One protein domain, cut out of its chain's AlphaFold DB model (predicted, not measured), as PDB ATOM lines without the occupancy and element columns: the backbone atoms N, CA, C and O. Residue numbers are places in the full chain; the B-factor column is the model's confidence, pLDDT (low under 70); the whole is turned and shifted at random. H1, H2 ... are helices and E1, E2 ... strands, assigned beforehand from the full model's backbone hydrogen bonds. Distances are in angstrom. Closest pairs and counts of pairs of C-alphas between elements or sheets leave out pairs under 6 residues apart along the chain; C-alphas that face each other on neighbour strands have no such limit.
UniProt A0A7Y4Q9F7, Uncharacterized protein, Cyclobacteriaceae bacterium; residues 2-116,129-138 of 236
ATOM      1  N   ASN A   2     -40.729  43.640  36.629       96.44
ATOM      2  CA  ASN A   2     -39.565  43.545  35.743       96.44
ATOM      3  C   ASN A   2     -39.566  42.190  35.025       96.44
ATOM      4  O   ASN A   2     -40.107  41.222  35.560       96.44
ATOM      5  N   LYS A   3     -38.924  42.124  33.854       98.31
ATOM      6  CA  LYS A   3     -38.621  40.872  33.148       98.31
ATOM      7  C   LYS A   3     -37.112  40.763  32.939       98.31
ATOM      8  O   LYS A   3     -36.532  41.683  32.365       98.31
ATOM      9  N   ALA A   4     -36.502  39.666  33.373       98.31
ATOM     10  CA  ALA A   4     -35.070  39.404  33.231       98.31
ATOM     11  C   ALA A   4     -34.833  38.094  32.474       98.31
ATOM     12  O   ALA A   4     -35.315  37.038  32.893       98.31
ATOM     13  N   TYR A   5     -34.108  38.161  31.356       98.31
ATOM     14  CA  TYR A   5     -33.888  37.008  30.487       98.31
ATOM     15  C   TYR A   5     -32.561  37.063  29.728       98.31
ATOM     16  O   TYR A   5     -32.052  38.150  29.466       98.31
ATOM     17  N   TRP A   6     -32.040  35.886  29.356       97.31
ATOM     18  CA  TRP A   6     -30.795  35.692  28.591       97.31
ATOM     19  C   TRP A   6     -29.529  36.184  29.311       97.31
ATOM     20  O   TRP A   6     -28.568  36.627  28.686       97.31
ATOM     21  N   ASN A   7     -29.520  36.066  30.640       96.75
ATOM     22  CA  ASN A   7     -28.372  36.361  31.495       96.75
ATOM     23  C   ASN A   7     -27.816  35.080  32.134       96.75
ATOM     24  O   ASN A   7     -28.460  34.029  32.112       96.75
ATOM     25  N   VAL A   8     -26.652  35.175  32.781       94.50
ATOM     26  CA  VAL A   8     -26.220  34.135  33.731       94.50
ATOM     27  C   VAL A   8     -27.157  34.155  34.940       94.50
ATOM     28  O   VAL A   8     -27.843  33.172  35.207       94.50
ATOM     29  N   ALA A   9     -27.266  35.298  35.612       95.12
ATOM     30  CA  ALA A   9     -28.218  35.520  36.689       95.12
ATOM     31  C   ALA A   9     -29.338  36.447  36.212       95.12
ATOM     32  O   ALA A   9     -29.065  37.532  35.704       95.12
ATOM     33  N   GLY A  10     -30.596  36.031  36.354       97.25
ATOM     34  CA  GLY A  10     -31.736  36.887  36.018       97.25
ATOM     35  C   GLY A  10     -31.876  38.055  36.995       97.25
ATOM     36  O   GLY A  10     -31.899  39.217  36.592       97.25
ATOM     37  N   ILE A  11     -31.980  37.745  38.286       97.94
ATOM     38  CA  ILE A  11     -32.087  38.723  39.375       97.94
ATOM     39  C   ILE A  11     -31.128  38.319  40.492       97.94
ATOM     40  O   ILE A  11     -31.063  37.143  40.847       97.94
ATOM     41  N   GLU A  12     -30.436  39.294  41.077       95.94
ATOM     42  CA  GLU A  12     -29.461  39.069  42.145       95.94
ATOM     43  C   GLU A  12     -29.751  39.949  43.367       95.94
ATOM     44  O   GLU A  12     -30.084  41.130  43.250       95.94
ATOM     45  N   ALA A  13     -29.590  39.366  44.553       96.00
ATOM     46  CA  ALA A  13     -29.391  40.080  45.805       96.00
ATOM     47  C   ALA A  13     -28.073  39.612  46.422       96.00
ATOM     48  O   ALA A  13     -28.040  38.606  47.125       96.00
ATOM     49  N   GLU A  14     -27.010  40.360  46.136       94.62
ATOM     50  CA  GLU A  14     -25.653  40.130  46.632       94.62
ATOM     51  C   GLU A  14     -25.374  41.029  47.843       94.62
ATOM     52  O   GLU A  14     -25.572  42.249  47.761       94.62
ATOM     53  N   ASN A  15     -24.932  40.461  48.971       95.06
ATOM     54  CA  ASN A  15     -24.425  41.208  50.136       95.06
ATOM     55  C   ASN A  15     -25.366  42.328  50.632       95.06
ATOM     56  O   ASN A  15     -24.937  43.362  51.161       95.06
ATOM     57  N   SER A  16     -26.674  42.125  50.455       95.69
ATOM     58  CA  SER A  16     -27.705  43.156  50.592       95.69
ATOM     59  C   SER A  16     -28.695  42.848  51.712       95.69
ATOM     60  O   SER A  16     -29.080  41.706  51.946       95.69
ATOM     61  N   LYS A  17     -29.129  43.894  52.422       96.50
ATOM     62  CA  LYS A  17     -29.986  43.786  53.611       96.50
ATOM     63  C   LYS A  17     -31.380  44.335  53.347       96.50
ATOM     64  O   LYS A  17     -31.509  45.360  52.681       96.50
ATOM     65  N   TRP A  18     -32.397  43.704  53.935       97.56
ATOM     66  CA  TRP A  18     -33.802  44.142  53.867       97.56
ATOM     67  C   TRP A  18     -34.343  44.248  52.436       97.56
ATOM     68  O   TRP A  18     -35.110  45.154  52.103       97.56
ATOM     69  N   VAL A  19     -33.926  43.319  51.576       98.00
ATOM     70  CA  VAL A  19     -34.315  43.295  50.165       98.00
ATOM     71  C   VAL A  19     -35.694  42.657  50.013       98.00
ATOM     72  O   VAL A  19     -35.999  41.644  50.641       98.00
ATOM     73  N   GLN A  20     -36.531  43.224  49.144       98.44
ATOM     74  CA  GLN A  20     -37.774  42.592  48.704       98.44
ATOM     75  C   GLN A  20     -37.767  42.442  47.185       98.44
ATOM     76  O   GLN A  20     -37.654  43.431  46.463       98.44
ATOM     77  N   ILE A  21     -37.919  41.211  46.704       98.56
ATOM     78  CA  ILE A  21     -37.932  40.856  45.285       98.56
ATOM     79  C   ILE A  21     -39.298  40.257  44.983       98.56
ATOM     80  O   ILE A  21     -39.576  39.121  45.367       98.56
ATOM     81  N   TYR A  22     -40.175  41.016  44.332       98.62
ATOM     82  CA  TYR A  22     -41.535  40.543  44.094       98.62
ATOM     83  C   TYR A  22     -42.169  41.019  42.798       98.62
ATOM     84  O   TYR A  22     -41.861  42.104  42.299       98.62
ATOM     85  N   GLY A  23     -43.097  40.212  42.276       98.50
ATOM     86  CA  GLY A  23     -43.847  40.542  41.067       98.50
ATOM     87  C   GLY A  23     -42.951  40.699  39.838       98.50
ATOM     88  O   GLY A  23     -43.188  41.600  39.033       98.50
ATOM     89  N   ASN A  24     -41.892  39.893  39.728       98.62
ATOM     90  CA  ASN A  24     -40.991  39.872  38.575       98.62
ATOM     91  C   ASN A  24     -41.122  38.561  37.800       98.62
ATOM     92  O   ASN A  24     -41.632  37.568  38.315       98.62
ATOM     93  N   GLU A  25     -40.614  38.564  36.576       98.81
ATOM     94  CA  GLU A  25     -40.478  37.383  35.732       98.81
ATOM     95  C   GLU A  25     -38.995  37.166  35.411       98.81
ATOM     96  O   GLU A  25     -38.333  38.074  34.903       98.81
ATOM     97  N   ALA A  26     -38.468  35.985  35.721       98.75
ATOM     98  CA  ALA A  26     -37.092  35.598  35.420       98.75
ATOM     99  C   ALA A  26     -37.108  34.318  34.583       98.75
ATOM    100  O   ALA A  26     -37.492  33.259  35.092       98.75
ATOM    101  N   ASN A  27     -36.719  34.423  33.308       98.69
ATOM    102  CA  ASN A  27     -36.760  33.294  32.383       98.69
ATOM    103  C   ASN A  27     -35.597  33.224  31.401       98.69
ATOM    104  O   ASN A  27     -34.969  34.231  31.115       98.69
ATOM    105  N   HIS A  28     -35.300  32.034  30.874       98.38
ATOM    106  CA  HIS A  28     -34.206  31.824  29.913       98.38
ATOM    107  C   HIS A  28     -32.847  32.381  30.378       98.38
ATOM    108  O   HIS A  28     -32.026  32.779  29.553       98.38
ATOM    109  N   ASN A  29     -32.599  32.432  31.689       98.50
ATOM    110  CA  ASN A  29     -31.275  32.688  32.261       98.50
ATOM    111  C   ASN A  29     -30.566  31.355  32.557       98.50
ATOM    112  O   ASN A  29     -31.152  30.293  32.356       98.50
ATOM    113  N   THR A  30     -29.326  31.368  33.043       96.38
ATOM    114  CA  THR A  30     -28.709  30.165  33.645       96.38
ATOM    115  C   THR A  30     -29.316  29.868  35.015       96.38
ATOM    116  O   THR A  30     -29.680  28.724  35.304       96.38
ATOM    117  N   GLY A  31     -29.426  30.909  35.840       97.06
ATOM    118  CA  GLY A  31     -30.103  30.930  37.128       97.06
ATOM    119  C   GLY A  31     -31.154  32.038  37.160       97.06
ATOM    120  O   GLY A  31     -30.877  33.167  36.755       97.06
ATOM    121  N   GLY A  32     -32.366  31.734  37.622       98.38
ATOM    122  CA  GLY A  32     -33.463  32.707  37.645       98.38
ATOM    123  C   GLY A  32     -33.276  33.805  38.692       98.38
ATOM    124  O   GLY A  32     -33.235  34.990  38.356       98.38
ATOM    125  N   LEU A  33     -33.148  33.410  39.956       98.56
ATOM    126  CA  LEU A  33     -32.998  34.307  41.103       98.56
ATOM    127  C   LEU A  33     -31.862  33.832  42.013       98.56
ATOM    128  O   LEU A  33     -31.916  32.722  42.537       98.56
ATOM    129  N   LEU A  34     -30.862  34.677  42.245       97.94
ATOM    130  CA  LEU A  34     -29.745  34.383  43.139       97.94
ATOM    131  C   LEU A  34     -29.802  35.309  44.362       97.94
ATOM    132  O   LEU A  34     -29.867  36.529  44.231       97.94
ATOM    133  N   ILE A  35     -29.782  34.735  45.559       98.00
ATOM    134  CA  ILE A  35     -29.764  35.458  46.835       98.00
ATOM    135  C   ILE A  35     -28.543  34.964  47.593       98.00
ATOM    136  O   ILE A  35     -28.510  33.805  48.012       98.00
ATOM    137  N   PHE A  36     -27.516  35.798  47.720       95.88
ATOM    138  CA  PHE A  36     -26.230  35.308  48.186       95.88
ATOM    139  C   PHE A  36     -25.360  36.353  48.863       95.88
ATOM    140  O   PHE A  36     -25.493  37.552  48.640       95.88
ATOM    141  N   ASP A  37     -24.432  35.855  49.669       95.00
ATOM    142  CA  ASP A  37     -23.349  36.642  50.235       95.00
ATOM    143  C   ASP A  37     -22.015  36.069  49.784       95.00
ATOM    144  O   ASP A  37     -21.828  34.852  49.777       95.00
ATOM    145  N   LEU A  38     -21.087  36.953  49.430       92.69
ATOM    146  CA  LEU A  38     -19.704  36.607  49.119       92.69
ATOM    147  C   LEU A  38     -18.749  37.149  50.194       92.69
ATOM    148  O   LEU A  38     -19.020  38.202  50.784       92.69
ATOM    149  N   PRO A  39     -17.633  36.441  50.460       89.94
ATOM    150  CA  PRO A  39     -16.602  36.861  51.411       89.94
ATOM    151  C   PRO A  39     -15.804  38.076  50.914       89.94
ATOM    152  O   PRO A  39     -15.781  38.384  49.725       89.94
ATOM    153  N   GLY A  40     -15.056  38.720  51.815       84.81
ATOM    154  CA  GLY A  40     -14.129  39.806  51.469       84.81
ATOM    155  C   GLY A  40     -14.781  41.185  51.359       84.81
ATOM    156  O   GLY A  40     -14.194  42.104  50.786       84.81
ATOM    157  N   LEU A  41     -15.985  41.349  51.912       81.12
ATOM    158  CA  LEU A  41     -16.766  42.582  51.854       81.12
ATOM    159  C   LEU A  41     -17.061  43.119  53.259       81.12
ATOM    160  O   LEU A  41     -17.038  42.410  54.251       81.12
ATOM    161  N   THR A  42     -17.360  44.413  53.372       80.44
ATOM    162  CA  THR A  42     -17.654  45.033  54.685       80.44
ATOM    163  C   THR A  42     -19.099  44.831  55.146       80.44
ATOM    164  O   THR A  42     -19.461  45.211  56.262       80.44
ATOM    165  N   LYS A  43     -19.953  44.277  54.280       85.44
ATOM    166  CA  LYS A  43     -21.376  44.050  54.526       85.44
ATOM    167  C   LYS A  43     -21.773  42.688  53.970       85.44
ATOM    168  O   LYS A  43     -21.396  42.352  52.853       85.44
ATOM    169  N   TYR A  44     -22.586  41.970  54.735       89.81
ATOM    170  CA  TYR A  44     -23.262  40.742  54.318       89.81
ATOM    171  C   TYR A  44     -24.764  40.934  54.457       89.81
ATOM    172  O   TYR A  44     -25.220  41.754  55.269       89.81
ATOM    173  N   GLY A  45     -25.513  40.242  53.619       91.12
ATOM    174  CA  GLY A  45     -26.947  40.336  53.493       91.12
ATOM    175  C   GLY A  45     -27.700  39.609  54.591       91.12
ATOM    176  O   GLY A  45     -27.161  38.788  55.325       91.12
ATOM    177  N   HIS A  46     -28.962  40.000  54.739       95.00
ATOM    178  CA  HIS A  46     -29.958  39.309  55.553       95.00
ATOM    179  C   HIS A  46     -31.345  39.920  55.341       95.00
ATOM    180  O   HIS A  46     -31.490  41.042  54.844       95.00
ATOM    181  N   SER A  47     -32.375  39.227  55.830       97.94
ATOM    182  CA  SER A  47     -33.765  39.702  55.828       97.94
ATOM    183  C   SER A  47     -34.301  39.940  54.411       97.94
ATOM    184  O   SER A  47     -34.963  40.949  54.150       97.94
ATOM    185  N   THR A  48     -33.993  39.022  53.495       98.56
ATOM    186  CA  THR A  48     -34.453  39.073  52.104       98.56
ATOM    187  C   THR A  48     -35.780  38.341  51.957       98.56
ATOM    188  O   THR A  48     -35.930  37.210  52.414       98.56
ATOM    189  N   LYS A  49     -36.744  38.966  51.280       98.81
ATOM    190  CA  LYS A  49     -38.033  38.352  50.937       98.81
ATOM    191  C   LYS A  49     -38.179  38.256  49.429       98.81
ATOM    192  O   LYS A  49     -38.114  39.278  48.749       98.81
ATOM    193  N   ALA A  50     -38.421  37.062  48.911       98.75
ATOM    194  CA  ALA A  50     -38.666  36.823  47.497       98.75
ATOM    195  C   ALA A  50     -40.044  36.185  47.312       98.75
ATOM    196  O   ALA A  50     -40.266  35.051  47.740       98.75
ATOM    197  N   PHE A  51     -40.983  36.914  46.706       98.81
ATOM    198  CA  PHE A  51     -42.366  36.453  46.627       98.81
ATOM    199  C   PHE A  51     -43.129  36.882  45.385       98.81
ATOM    200  O   PHE A  51     -42.850  37.929  44.812       98.81
ATOM    201  N   LYS A  52     -44.137  36.109  44.971       98.75
ATOM    202  CA  LYS A  52     -44.966  36.426  43.788       98.75
ATOM    203  C   LYS A  52     -44.150  36.627  42.511       98.75
ATOM    204  O   LYS A  52     -44.526  37.434  41.662       98.75
ATOM    205  N   ASN A  53     -43.008  35.955  42.386       98.81
ATOM    206  CA  ASN A  53     -42.220  35.955  41.161       98.81
ATOM    207  C   ASN A  53     -42.592  34.753  40.291       98.81
ATOM    208  O   ASN A  53     -42.967  33.695  40.799       98.81
ATOM    209  N   HIS A  54     -42.446  34.931  38.984       98.81
ATOM    210  CA  HIS A  54     -42.597  33.886  37.984       98.81
ATOM    211  C   HIS A  54     -41.204  33.496  37.474       98.81
ATOM    212  O   HIS A  54     -40.575  34.244  36.725       98.81
ATOM    213  N   ILE A  55     -40.677  32.368  37.950       98.81
ATOM    214  CA  ILE A  55     -39.285  31.939  37.761       98.81
ATOM    215  C   ILE A  55     -39.289  30.651  36.945       98.81
ATOM    216  O   ILE A  55     -39.491  29.561  37.487       98.81
ATOM    217  N   HIS A  56     -39.083  30.767  35.636       98.56
ATOM    218  CA  HIS A  56     -39.323  29.647  34.733       98.56
ATOM    219  C   HIS A  56     -38.327  29.529  33.588       98.56
ATOM    220  O   HIS A  56     -37.737  30.518  33.178       98.56
ATOM    221  N   ASP A  57     -38.131  28.320  33.066       97.88
ATOM    222  CA  ASP A  57     -37.302  28.070  31.877       97.88
ATOM    223  C   ASP A  57     -35.865  28.629  31.972       97.88
ATOM    224  O   ASP A  57     -35.259  28.982  30.955       97.88
ATOM    225  N   ASN A  58     -35.278  28.742  33.172       97.94
ATOM    226  CA  ASN A  58     -33.914  29.258  33.349       97.94
ATOM    227  C   ASN A  58     -32.880  28.183  33.007       97.94
ATOM    228  O   ASN A  58     -32.177  27.663  33.865       97.94
ATOM    229  N   ASN A  59     -32.815  27.844  31.721       96.00
ATOM    230  CA  ASN A  59     -32.074  26.713  31.175       96.00
ATOM    231  C   ASN A  59     -30.897  27.127  30.275       96.00
ATOM    232  O   ASN A  59     -30.266  26.255  29.673       96.00
ATOM    233  N   HIS A  60     -30.606  28.425  30.163       95.62
ATOM    234  CA  HIS A  60     -29.561  28.947  29.282       95.62
ATOM    235  C   HIS A  60     -28.161  28.535  29.753       95.62
ATOM    236  O   HIS A  60     -27.908  28.405  30.953       95.62
ATOM    237  N   GLU A  61     -27.248  28.304  28.810       93.44
ATOM    238  CA  GLU A  61     -25.876  27.905  29.130       93.44
ATOM    239  C   GLU A  61     -25.165  28.984  29.951       93.44
ATOM    240  O   GLU A  61     -25.372  30.177  29.741       93.44
ATOM    241  N   ASN A  62     -24.337  28.557  30.904       90.50
ATOM    242  CA  ASN A  62     -23.571  29.490  31.714       90.50
ATOM    243  C   ASN A  62     -22.395  30.022  30.887       90.50
ATOM    244  O   ASN A  62     -21.522  29.255  30.483       90.50
ATOM    245  N   PHE A  63     -22.386  31.331  30.642       91.88
ATOM    246  CA  PHE A  63     -21.329  32.030  29.909       91.88
ATOM    247  C   PHE A  63     -20.471  32.933  30.810       91.88
ATOM    248  O   PHE A  63     -19.701  33.756  30.308       91.88
ATOM    249  N   ALA A  64     -20.584  32.802  32.136       87.75
ATOM    250  CA  ALA A  64     -19.689  33.484  33.059       87.75
ATOM    251  C   ALA A  64     -18.249  32.984  32.886       87.75
ATOM    252  O   ALA A  64     -17.991  31.823  32.562       87.75
ATOM    253  N   GLN A  65     -17.289  33.875  33.128       83.44
ATOM    254  CA  GLN A  65     -15.880  33.497  33.136       83.44
ATOM    255  C   GLN A  65     -15.620  32.498  34.270       83.44
ATOM    256  O   GLN A  65     -16.083  32.698  35.393       83.44
ATOM    257  N   LYS A  66     -14.877  31.429  33.968       79.94
ATOM    258  CA  LYS A  66     -14.465  30.426  34.961       79.94
ATOM    259  C   LYS A  66     -13.706  31.073  36.122       79.94
ATOM    260  O   LYS A  66     -13.033  32.084  35.923       79.94
ATOM    261  N   GLY A  67     -13.824  30.498  37.313       72.69
ATOM    262  CA  GLY A  67     -13.317  31.076  38.556       72.69
ATOM    263  C   GLY A  67     -14.214  32.145  39.194       72.69
ATOM    264  O   GLY A  67     -13.980  32.500  40.348       72.69
ATOM    265  N   ASN A  68     -15.250  32.649  38.511       81.75
ATOM    266  CA  ASN A  68     -16.253  33.528  39.129       81.75
ATOM    267  C   ASN A  68     -17.318  32.720  39.869       81.75
ATOM    268  O   ASN A  68     -17.719  31.656  39.404       81.75
ATOM    269  N   VAL A  69     -17.848  33.249  40.975       82.12
ATOM    270  CA  VAL A  69     -18.837  32.512  41.786       82.12
ATOM    271  C   VAL A  69     -20.090  32.170  40.975       82.12
ATOM    272  O   VAL A  69     -20.569  31.042  41.005       82.12
ATOM    273  N   VAL A  70     -20.581  33.095  40.149       85.12
ATOM    274  CA  VAL A  70     -21.749  32.841  39.287       85.12
ATOM    275  C   VAL A  70     -21.486  31.805  38.182       85.12
ATOM    276  O   VAL A  70     -22.435  31.253  37.625       85.12
ATOM    277  N   ALA A  71     -20.222  31.478  37.879       85.75
ATOM    278  CA  ALA A  71     -19.871  30.414  36.934       85.75
ATOM    279  C   ALA A  71     -20.139  29.011  37.498       85.75
ATOM    280  O   ALA A  71     -20.327  28.070  36.728       85.75
ATOM    281  N   SER A  72     -20.227  28.866  38.826       83.94
ATOM    282  CA  SER A  72     -20.575  27.591  39.457       83.94
ATOM    283  C   SER A  72     -22.076  27.299  39.431       83.94
ATOM    284  O   SER A  72     -22.481  26.206  39.820       83.94
ATOM    285  N   ILE A  73     -22.914  28.254  39.005       89.25
ATOM    286  CA  ILE A  73     -24.364  28.071  38.921       89.25
ATOM    287  C   ILE A  73     -24.685  27.137  37.749       89.25
ATOM    288  O   ILE A  73     -24.423  27.488  36.591       89.25
ATOM    289  N   PRO A  74     -25.272  25.953  38.005       90.81
ATOM    290  CA  PRO A  74     -25.666  25.060  36.931       90.81
ATOM    291  C   PRO A  74     -26.796  25.675  36.092       90.81
ATOM    292  O   PRO A  74     -27.780  26.154  36.669       90.81
ATOM    293  N   PRO A  75     -26.735  25.586  34.749       92.38
ATOM    294  CA  PRO A  75     -27.886  25.860  33.893       92.38
ATOM    295  C   PRO A  75     -29.102  25.055  34.345       92.38
ATOM    296  O   PRO A  75     -28.991  23.842  34.521       92.38
ATOM    297  N   GLY A  76     -30.266  25.680  34.478       94.25
ATOM    298  CA  GLY A  76     -31.470  25.014  34.986       94.25
ATOM    299  C   GLY A  76     -31.756  25.278  36.456       94.25
ATOM    300  O   GLY A  76     -32.492  24.495  37.055       94.25
ATOM    301  N   THR A  77     -31.153  26.307  37.049       96.50
ATOM    302  CA  THR A  77     -31.405  26.697  38.440       96.50
ATOM    303  C   THR A  77     -32.544  27.713  38.492       96.50
ATOM    304  O   THR A  77     -32.442  28.791  37.912       96.50
ATOM    305  N   GLY A  78     -33.629  27.411  39.206       98.25
ATOM    306  CA  GLY A  78     -34.689  28.392  39.454       98.25
ATOM    307  C   GLY A  78     -34.223  29.468  40.431       98.25
ATOM    308  O   GLY A  78     -34.040  30.627  40.059       98.25
ATOM    309  N   VAL A  79     -33.984  29.064  41.676       98.75
ATOM    310  CA  VAL A  79     -33.512  29.922  42.765       98.75
ATOM    311  C   VAL A  79     -32.249  29.331  43.384       98.75
ATOM    312  O   VAL A  79     -32.201  28.135  43.665       98.75
ATOM    313  N   MET A  80     -31.245  30.163  43.648       98.19
ATOM    314  CA  MET A  80     -30.083  29.807  44.463       98.19
ATOM    315  C   MET A  80     -30.039  30.694  45.704       98.19
ATOM    316  O   MET A  80     -29.984  31.916  45.588       98.19
ATOM    317  N   ILE A  81     -30.022  30.078  46.881       98.44
ATOM    318  CA  ILE A  81     -29.733  30.723  48.160       98.44
ATOM    319  C   ILE A  81     -28.337  30.266  48.577       98.44
ATOM    320  O   ILE A  81     -28.159  29.108  48.957       98.44
ATOM    321  N   LEU A  82     -27.352  31.160  48.489       96.94
ATOM    322  CA  LEU A  82     -25.945  30.832  48.721       96.94
ATOM    323  C   LEU A  82     -25.387  31.605  49.920       96.94
ATOM    324  O   LEU A  82     -25.279  32.824  49.884       96.94
ATOM    325  N   ALA A  83     -25.002  30.873  50.970       96.00
ATOM    326  CA  ALA A  83     -24.238  31.393  52.113       96.00
ATOM    327  C   ALA A  83     -24.797  32.669  52.777       96.00
ATOM    328  O   ALA A  83     -24.054  33.477  53.318       96.00
ATOM    329  N   THR A  84     -26.119  32.832  52.761       96.75
ATOM    330  CA  THR A  84     -26.816  33.976  53.363       96.75
ATOM    331  C   THR A  84     -27.906  33.508  54.324       96.75
ATOM    332  O   THR A  84     -28.167  32.308  54.450       96.75
ATOM    333  N   HIS A  85     -28.550  34.435  55.029       97.12
ATOM    334  CA  HIS A  85     -29.468  34.090  56.105       97.12
ATOM    335  C   HIS A  85     -30.701  34.986  56.205       97.12
ATOM    336  O   HIS A  85     -30.756  36.074  55.635       97.12
ATOM    337  N   GLN A  86     -31.700  34.534  56.972       98.06
ATOM    338  CA  GLN A  86     -32.992  35.221  57.120       98.06
ATOM    339  C   GLN A  86     -33.648  35.483  55.760       98.06
ATOM    340  O   GLN A  86     -33.927  36.630  55.398       98.06
ATOM    341  N   VAL A  87     -33.862  34.411  54.998       98.69
ATOM    342  CA  VAL A  87     -34.512  34.471  53.684       98.69
ATOM    343  C   VAL A  87     -35.907  33.877  53.781       98.69
ATOM    344  O   VAL A  87     -36.082  32.763  54.268       98.69
ATOM    345  N   GLU A  88     -36.895  34.606  53.276       98.81
ATOM    346  CA  GLU A  88     -38.260  34.118  53.092       98.81
ATOM    347  C   GLU A  88     -38.552  34.021  51.588       98.81
ATOM    348  O   GLU A  88     -38.625  35.041  50.900       98.81
ATOM    349  N   LEU A  89     -38.717  32.802  51.075       98.81
ATOM    350  CA  LEU A  89     -39.072  32.520  49.684       98.81
ATOM    351  C   LEU A  89     -40.490  31.948  49.645       98.81
ATOM    352  O   LEU A  89     -40.700  30.798  50.031       98.81
ATOM    353  N   PHE A  90     -41.462  32.736  49.193       98.75
ATOM    354  CA  PHE A  90     -42.860  32.319  49.278       98.75
ATOM    355  C   PHE A  90     -43.752  32.802  48.150       98.75
ATOM    356  O   PHE A  90     -43.515  33.846  47.561       98.75
ATOM    357  N   ASP A  91     -44.829  32.072  47.872       98.50
ATOM    358  CA  ASP A  91     -45.822  32.460  46.864       98.50
ATOM    359  C   ASP A  91     -45.220  32.686  45.456       98.50
ATOM    360  O   ASP A  91     -45.707  33.517  44.691       98.50
ATOM    361  N   ASN A  92     -44.155  31.971  45.080       98.75
ATOM    362  CA  ASN A  92     -43.560  32.032  43.737       98.75
ATOM    363  C   ASN A  92     -44.029  30.870  42.851       98.75
ATOM    364  O   ASN A  92     -44.297  29.771  43.335       98.75
ATOM    365  N   ASP A  93     -44.074  31.106  41.540       98.50
ATOM    366  CA  ASP A  93     -44.155  30.038  40.541       98.50
ATOM    367  C   ASP A  93     -42.732  29.663  40.125       98.50
ATOM    368  O   ASP A  93     -42.015  30.507  39.583       98.50
ATOM    369  N   ILE A  94     -42.314  28.421  40.368       98.31
ATOM    370  CA  ILE A  94     -40.968  27.933  40.039       98.31
ATOM    371  C   ILE A  94     -41.113  26.749  39.087       98.31
ATOM    372  O   ILE A  94     -41.402  25.626  39.508       98.31
ATOM    373  N   LEU A  95     -40.970  27.014  37.788       97.38
ATOM    374  CA  LEU A  95     -41.446  26.113  36.735       97.38
ATOM    375  C   LEU A  95     -40.336  25.750  35.740       97.38
ATOM    376  O   LEU A  95     -39.567  26.607  35.329       97.38
ATOM    377  N   ASP A  96     -40.247  24.490  35.323       95.75
ATOM    378  CA  ASP A  96     -39.448  24.059  34.160       95.75
ATOM    379  C   ASP A  96     -37.955  24.481  34.180       95.75
ATOM    380  O   ASP A  96     -37.300  24.647  33.151       95.75
ATOM    381  N   ASN A  97     -37.374  24.608  35.377       95.00
ATOM    382  CA  ASN A  97     -35.932  24.788  35.559       95.00
ATOM    383  C   ASN A  97     -35.272  23.398  35.579       95.00
ATOM    384  O   ASN A  97     -35.525  22.585  36.469       95.00
ATOM    385  N   ARG A  98     -34.466  23.074  34.563       91.00
ATOM    386  CA  ARG A  98     -34.072  21.689  34.239       91.00
ATOM    387  C   ARG A  98     -33.087  21.030  35.207       91.00
ATOM    388  O   ARG A  98     -32.755  19.873  34.994       91.00
ATOM    389  N   THR A  99     -32.596  21.727  36.228       90.69
ATOM    390  CA  THR A  99     -31.611  21.183  37.179       90.69
ATOM    391  C   THR A  99     -32.131  21.183  38.604       90.69
ATOM    392  O   THR A  99     -32.062  20.146  39.258       90.69
ATOM    393  N   VAL A 100     -32.655  22.309  39.085       93.75
ATOM    394  CA  VAL A 100     -33.203  22.422  40.441       93.75
ATOM    395  C   VAL A 100     -34.186  23.589  40.530       93.75
ATOM    396  O   VAL A 100     -33.952  24.646  39.940       93.75
ATOM    397  N   GLY A 101     -35.271  23.414  41.287       96.75
ATOM    398  CA  GLY A 101     -36.185  24.503  41.638       96.75
ATOM    399  C   GLY A 101     -35.521  25.524  42.564       96.75
ATOM    400  O   GLY A 101     -35.322  26.669  42.172       96.75
ATOM    401  N   VAL A 102     -35.136  25.099  43.769       98.44
ATOM    402  CA  VAL A 102     -34.422  25.898  44.776       98.44
ATOM    403  C   VAL A 102     -33.192  25.145  45.281       98.44
ATOM    404  O   VAL A 102     -33.309  24.041  45.806       98.44
ATOM    405  N   GLY A 103     -32.011  25.746  45.170       97.69
ATOM    406  CA  GLY A 103     -30.791  25.282  45.831       97.69
ATOM    407  C   GLY A 103     -30.503  26.094  47.090       97.69
ATOM    408  O   GLY A 103     -30.391  27.313  47.016       97.69
ATOM    409  N   ILE A 104     -30.360  25.432  48.237       98.31
ATOM    410  CA  ILE A 104     -29.836  26.006  49.482       98.31
ATOM    411  C   ILE A 104     -28.408  25.487  49.647       98.31
ATOM    412  O   ILE A 104     -28.195  24.312  49.957       98.31
ATOM    413  N   VAL A 105     -27.433  26.355  49.399       96.31
ATOM    414  CA  VAL A 105     -26.035  25.963  49.207       96.31
ATOM    415  C   VAL A 105     -25.118  26.804  50.091       96.31
ATOM    416  O   VAL A 105     -25.324  27.999  50.300       96.31
ATOM    417  N   SER A 106     -24.098  26.176  50.655       96.38
ATOM    418  CA  SER A 106     -23.009  26.833  51.365       96.38
ATOM    419  C   SER A 106     -21.886  27.211  50.408       96.38
ATOM    420  O   SER A 106     -21.638  26.577  49.382       96.38
ATOM    421  N   TYR A 107     -21.144  28.242  50.786       94.31
ATOM    422  CA  TYR A 107     -19.933  28.634  50.090       94.31
ATOM    423  C   TYR A 107     -18.829  27.573  50.211       94.31
ATOM    424  O   TYR A 107     -17.969  27.498  49.343       94.31
ATOM    425  N   GLU A 108     -18.882  26.707  51.230       93.44
ATOM    426  CA  GLU A 108     -18.016  25.523  51.345       93.44
ATOM    427  C   GLU A 108     -18.159  24.606  50.120       93.44
ATOM    428  O   GLU A 108     -17.159  24.210  49.524       93.44
ATOM    429  N   MET A 109     -19.397  24.327  49.688       90.56
ATOM    430  CA  MET A 109     -19.656  23.516  48.493       90.56
ATOM    431  C   MET A 109     -19.122  24.195  47.228       90.56
ATOM    432  O   MET A 109     -18.506  23.542  46.388       90.56
ATOM    433  N   VAL A 110     -19.341  25.506  47.090       89.19
ATOM    434  CA  VAL A 110     -18.843  26.277  45.941       89.19
ATOM    435  C   VAL A 110     -17.318  26.258  45.902       89.19
ATOM    436  O   VAL A 110     -16.750  25.961  44.856       89.19
ATOM    437  N   ALA A 111     -16.650  26.517  47.026       88.75
ATOM    438  CA  ALA A 111     -15.194  26.481  47.110       88.75
ATOM    439  C   ALA A 111     -14.647  25.094  46.738       88.75
ATOM    440  O   ALA A 111     -13.770  25.010  45.884       88.75
ATOM    441  N   ALA A 112     -15.229  24.017  47.280       85.31
ATOM    442  CA  ALA A 112     -14.822  22.640  46.988       85.31
ATOM    443  C   ALA A 112     -14.934  22.284  45.493       85.31
ATOM    444  O   ALA A 112     -14.044  21.649  44.933       85.31
ATOM    445  N   LEU A 113     -16.000  22.727  44.818       79.31
ATOM    446  CA  LEU A 113     -16.197  22.485  43.382       79.31
ATOM    447  C   LEU A 113     -15.248  23.288  42.482       79.31
ATOM    448  O   LEU A 113     -15.108  22.955  41.308       79.31
ATOM    449  N   ASN A 114     -14.616  24.332  43.019       75.50
ATOM    450  CA  ASN A 114     -13.668  25.186  42.303       75.50
ATOM    451  C   ASN A 114     -12.224  25.001  42.812       75.50
ATOM    452  O   ASN A 114     -11.333  25.777  42.455       75.50
ATOM    453  N   GLU A 115     -11.955  23.977  43.634       70.44
ATOM    454  CA  GLU A 115     -10.599  23.656  44.079       70.44
ATOM    455  C   GLU A 115      -9.696  23.349  42.873       70.44
ATOM    456  O   GLU A 115      -9.956  22.454  42.072       70.44
ATOM    457  N   GLY A 116      -8.608  24.113  42.741       60.84
ATOM    458  CA  GLY A 116      -7.666  24.002  41.623       60.84
ATOM    459  C   GLY A 116      -7.887  25.010  40.491       60.84
ATOM    460  O   GLY A 116      -6.997  25.158  39.649       60.84
ATOM    461  N   SER A 129     -14.558  36.719  42.102       76.81
ATOM    462  CA  SER A 129     -13.967  35.385  41.972       76.81
ATOM    463  C   SER A 129     -14.185  34.548  43.233       76.81
ATOM    464  O   SER A 129     -14.399  35.082  44.323       76.81
ATOM    465  N   VAL A 130     -14.115  33.223  43.096       78.56
ATOM    466  CA  VAL A 130     -14.171  32.304  44.236       78.56
ATOM    467  C   VAL A 130     -12.937  32.523  45.117       78.56
ATOM    468  O   VAL A 130     -11.825  32.131  44.777       78.56
ATOM    469  N   ASN A 131     -13.144  33.150  46.272       81.25
ATOM    470  CA  ASN A 131     -12.129  33.348  47.299       81.25
ATOM    471  C   ASN A 131     -11.968  32.078  48.151       81.25
ATOM    472  O   ASN A 131     -12.826  31.773  48.982       81.25
ATOM    473  N   ASN A 132     -10.849  31.369  47.991       81.19
ATOM    474  CA  ASN A 132     -10.544  30.145  48.754       81.19
ATOM    475  C   ASN A 132     -10.037  30.416  50.185       81.19
ATOM    476  O   ASN A 132      -9.909  29.498  50.996       81.19
ATOM    477  N   ARG A 133      -9.791  31.684  50.528       84.44
ATOM    478  CA  ARG A 133      -9.416  32.166  51.868       84.44
ATOM    479  C   ARG A 133     -10.595  32.764  52.632       84.44
ATOM    480  O   ARG A 133     -10.397  33.434  53.640       84.44
ATOM    481  N   PHE A 134     -11.830  32.480  52.219       89.31
ATOM    482  CA  PHE A 134     -13.047  32.974  52.875       89.31
ATOM    483  C   PHE A 134     -13.120  32.679  54.384       89.31
ATOM    484  O   PHE A 134     -13.830  33.365  55.106       89.31
ATOM    485  N   ARG A 135     -12.383  31.677  54.883       89.62
ATOM    486  CA  ARG A 135     -12.313  31.342  56.317       89.62
ATOM    487  C   ARG A 135     -11.485  32.333  57.146       89.62
ATOM    488  O   ARG A 135     -11.591  32.321  58.370       89.62
ATOM    489  N   GLU A 136     -10.668  33.167  56.503       90.62
ATOM    490  CA  GLU A 136      -9.941  34.272  57.150       90.62
ATOM    491  C   GLU A 136     -10.872  35.454  57.460       90.62
ATOM    492  O   GLU A 136     -10.608  36.253  58.360       90.62
ATOM    493  N   ASP A 137     -11.995  35.537  56.747       90.56
ATOM    494  CA  ASP A 137     -13.021  36.541  56.955       90.56
ATOM    495  C   ASP A 137     -13.888  36.180  58.168       90.56
ATOM    496  O   ASP A 137     -14.844  35.409  58.100       90.56
ATOM    497  N   THR A 138     -13.528  36.742  59.322       89.56
ATOM    498  CA  THR A 138     -14.190  36.432  60.598       89.56
ATOM    499  C   THR A 138     -15.625  36.949  60.699       89.56
ATOM    500  O   THR A 138     -16.348  36.535  61.609       89.56
TER     501      THR A 138
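What this domain is: This is residues 2 to 116 and 129 to 138 of the 236 residues of an uncharacterized protein of Cyclobacteriaceae bacterium (UniProt A0A7Y4Q9F7). The chain is wound in stacked turns, a short solenoid whose three walls are parallel sheets: E1 E4 E7 E10, E2 E5 E8 E11 and E3 E6 E9. Two of these walls, E2 E5 E8 E11 and E3 E6 E9, stand face to face, the third, E1 E4 E7 E10, joins them along one side, and the short helices H1 and H2 lie on the side away from that third wall. The printed part has 125 residues, with strands E1 to E7, then H1, then E8 to E11, then H2; the class is mostly strand, though only 60 residues are in named elements. It is compact, with a radius of gyration of the C-alphas of 13.8 A, and spans 38 by 30 by 19 A.

Where its parts are: E1 is residues 3 to 5, beginning at C-alpha 3 (-38.621, 40.872, 33.148). E2 is residues 9 to 14, 11.3 A long, E3 residues 20 to 22 and E4 residues 25 to 27. E5 is residues 31 to 36, 12.5 A long, E6 residues 48 to 51, 10.0 A long, and E7 residues 54 to 56. H1 is residues 69 to 72, followed by E8, residues 77 to 82, 12.4 A long. E9, residues 85 to 90, measures 15.1 A and begins at C-alpha 85 (-29.468, 34.090, 56.105). E10 is residues 93 to 95, E11 residues 100 to 105, 11.9 A long, and H2 residues 107 to 113, 9.8 A long, ending at C-alpha 113 (-16.197, 22.485, 43.382).

How they stand to each other: In the sheet E1 E4 E7 E10, E1 and E4 are parallel at 11 degrees, with N 4 and O 25 2.9 A apart, within hydrogen-bond range. In the sheet E2 E5 E8 E11, E2 and E5 are parallel at 6 degrees, with N 34 and O 11 at 2.8 A, and E5 and E8 at 8 degrees, with N 35 and O 80 at 2.8 A. This sheet and E3 E6 E9 form a sandwich, two sheets face to face, their facing parts 10.4 A centre to centre. In E3 E6 E9, E6 and E9 are parallel at 9 degrees, with N 50 and O 88 at 2.8 A. E3 runs on into E4 at 76 degrees, E6 into E7 at 84 degrees and E9 into E10 at 86 degrees. H2 only grazes the sheet E2 E5 E8 E11, with its residues 107 to 110. H1 and H2 only just touch, with 3 pairs of C-alphas within 8 A, the closest those of Ser 72 and Val 110, 6.8 A apart. In H2 every O i to N i+4 pair is within hydrogen-bond range; H1 is too short for such a pair.

The domain as a whole: The two C-alphas farthest apart, those of Gly 23 and Gly 116, are 39.8 A apart. Residues 117 to 128 are cut out, and C-alphas 116 and 129 are 13.0 A apart across the cut. The links E5 to E6, 11 residues, and E7 to H1, 12 residues, are long. The mean pLDDT of the printed part is 93.1, and residue 116 alone is under 70.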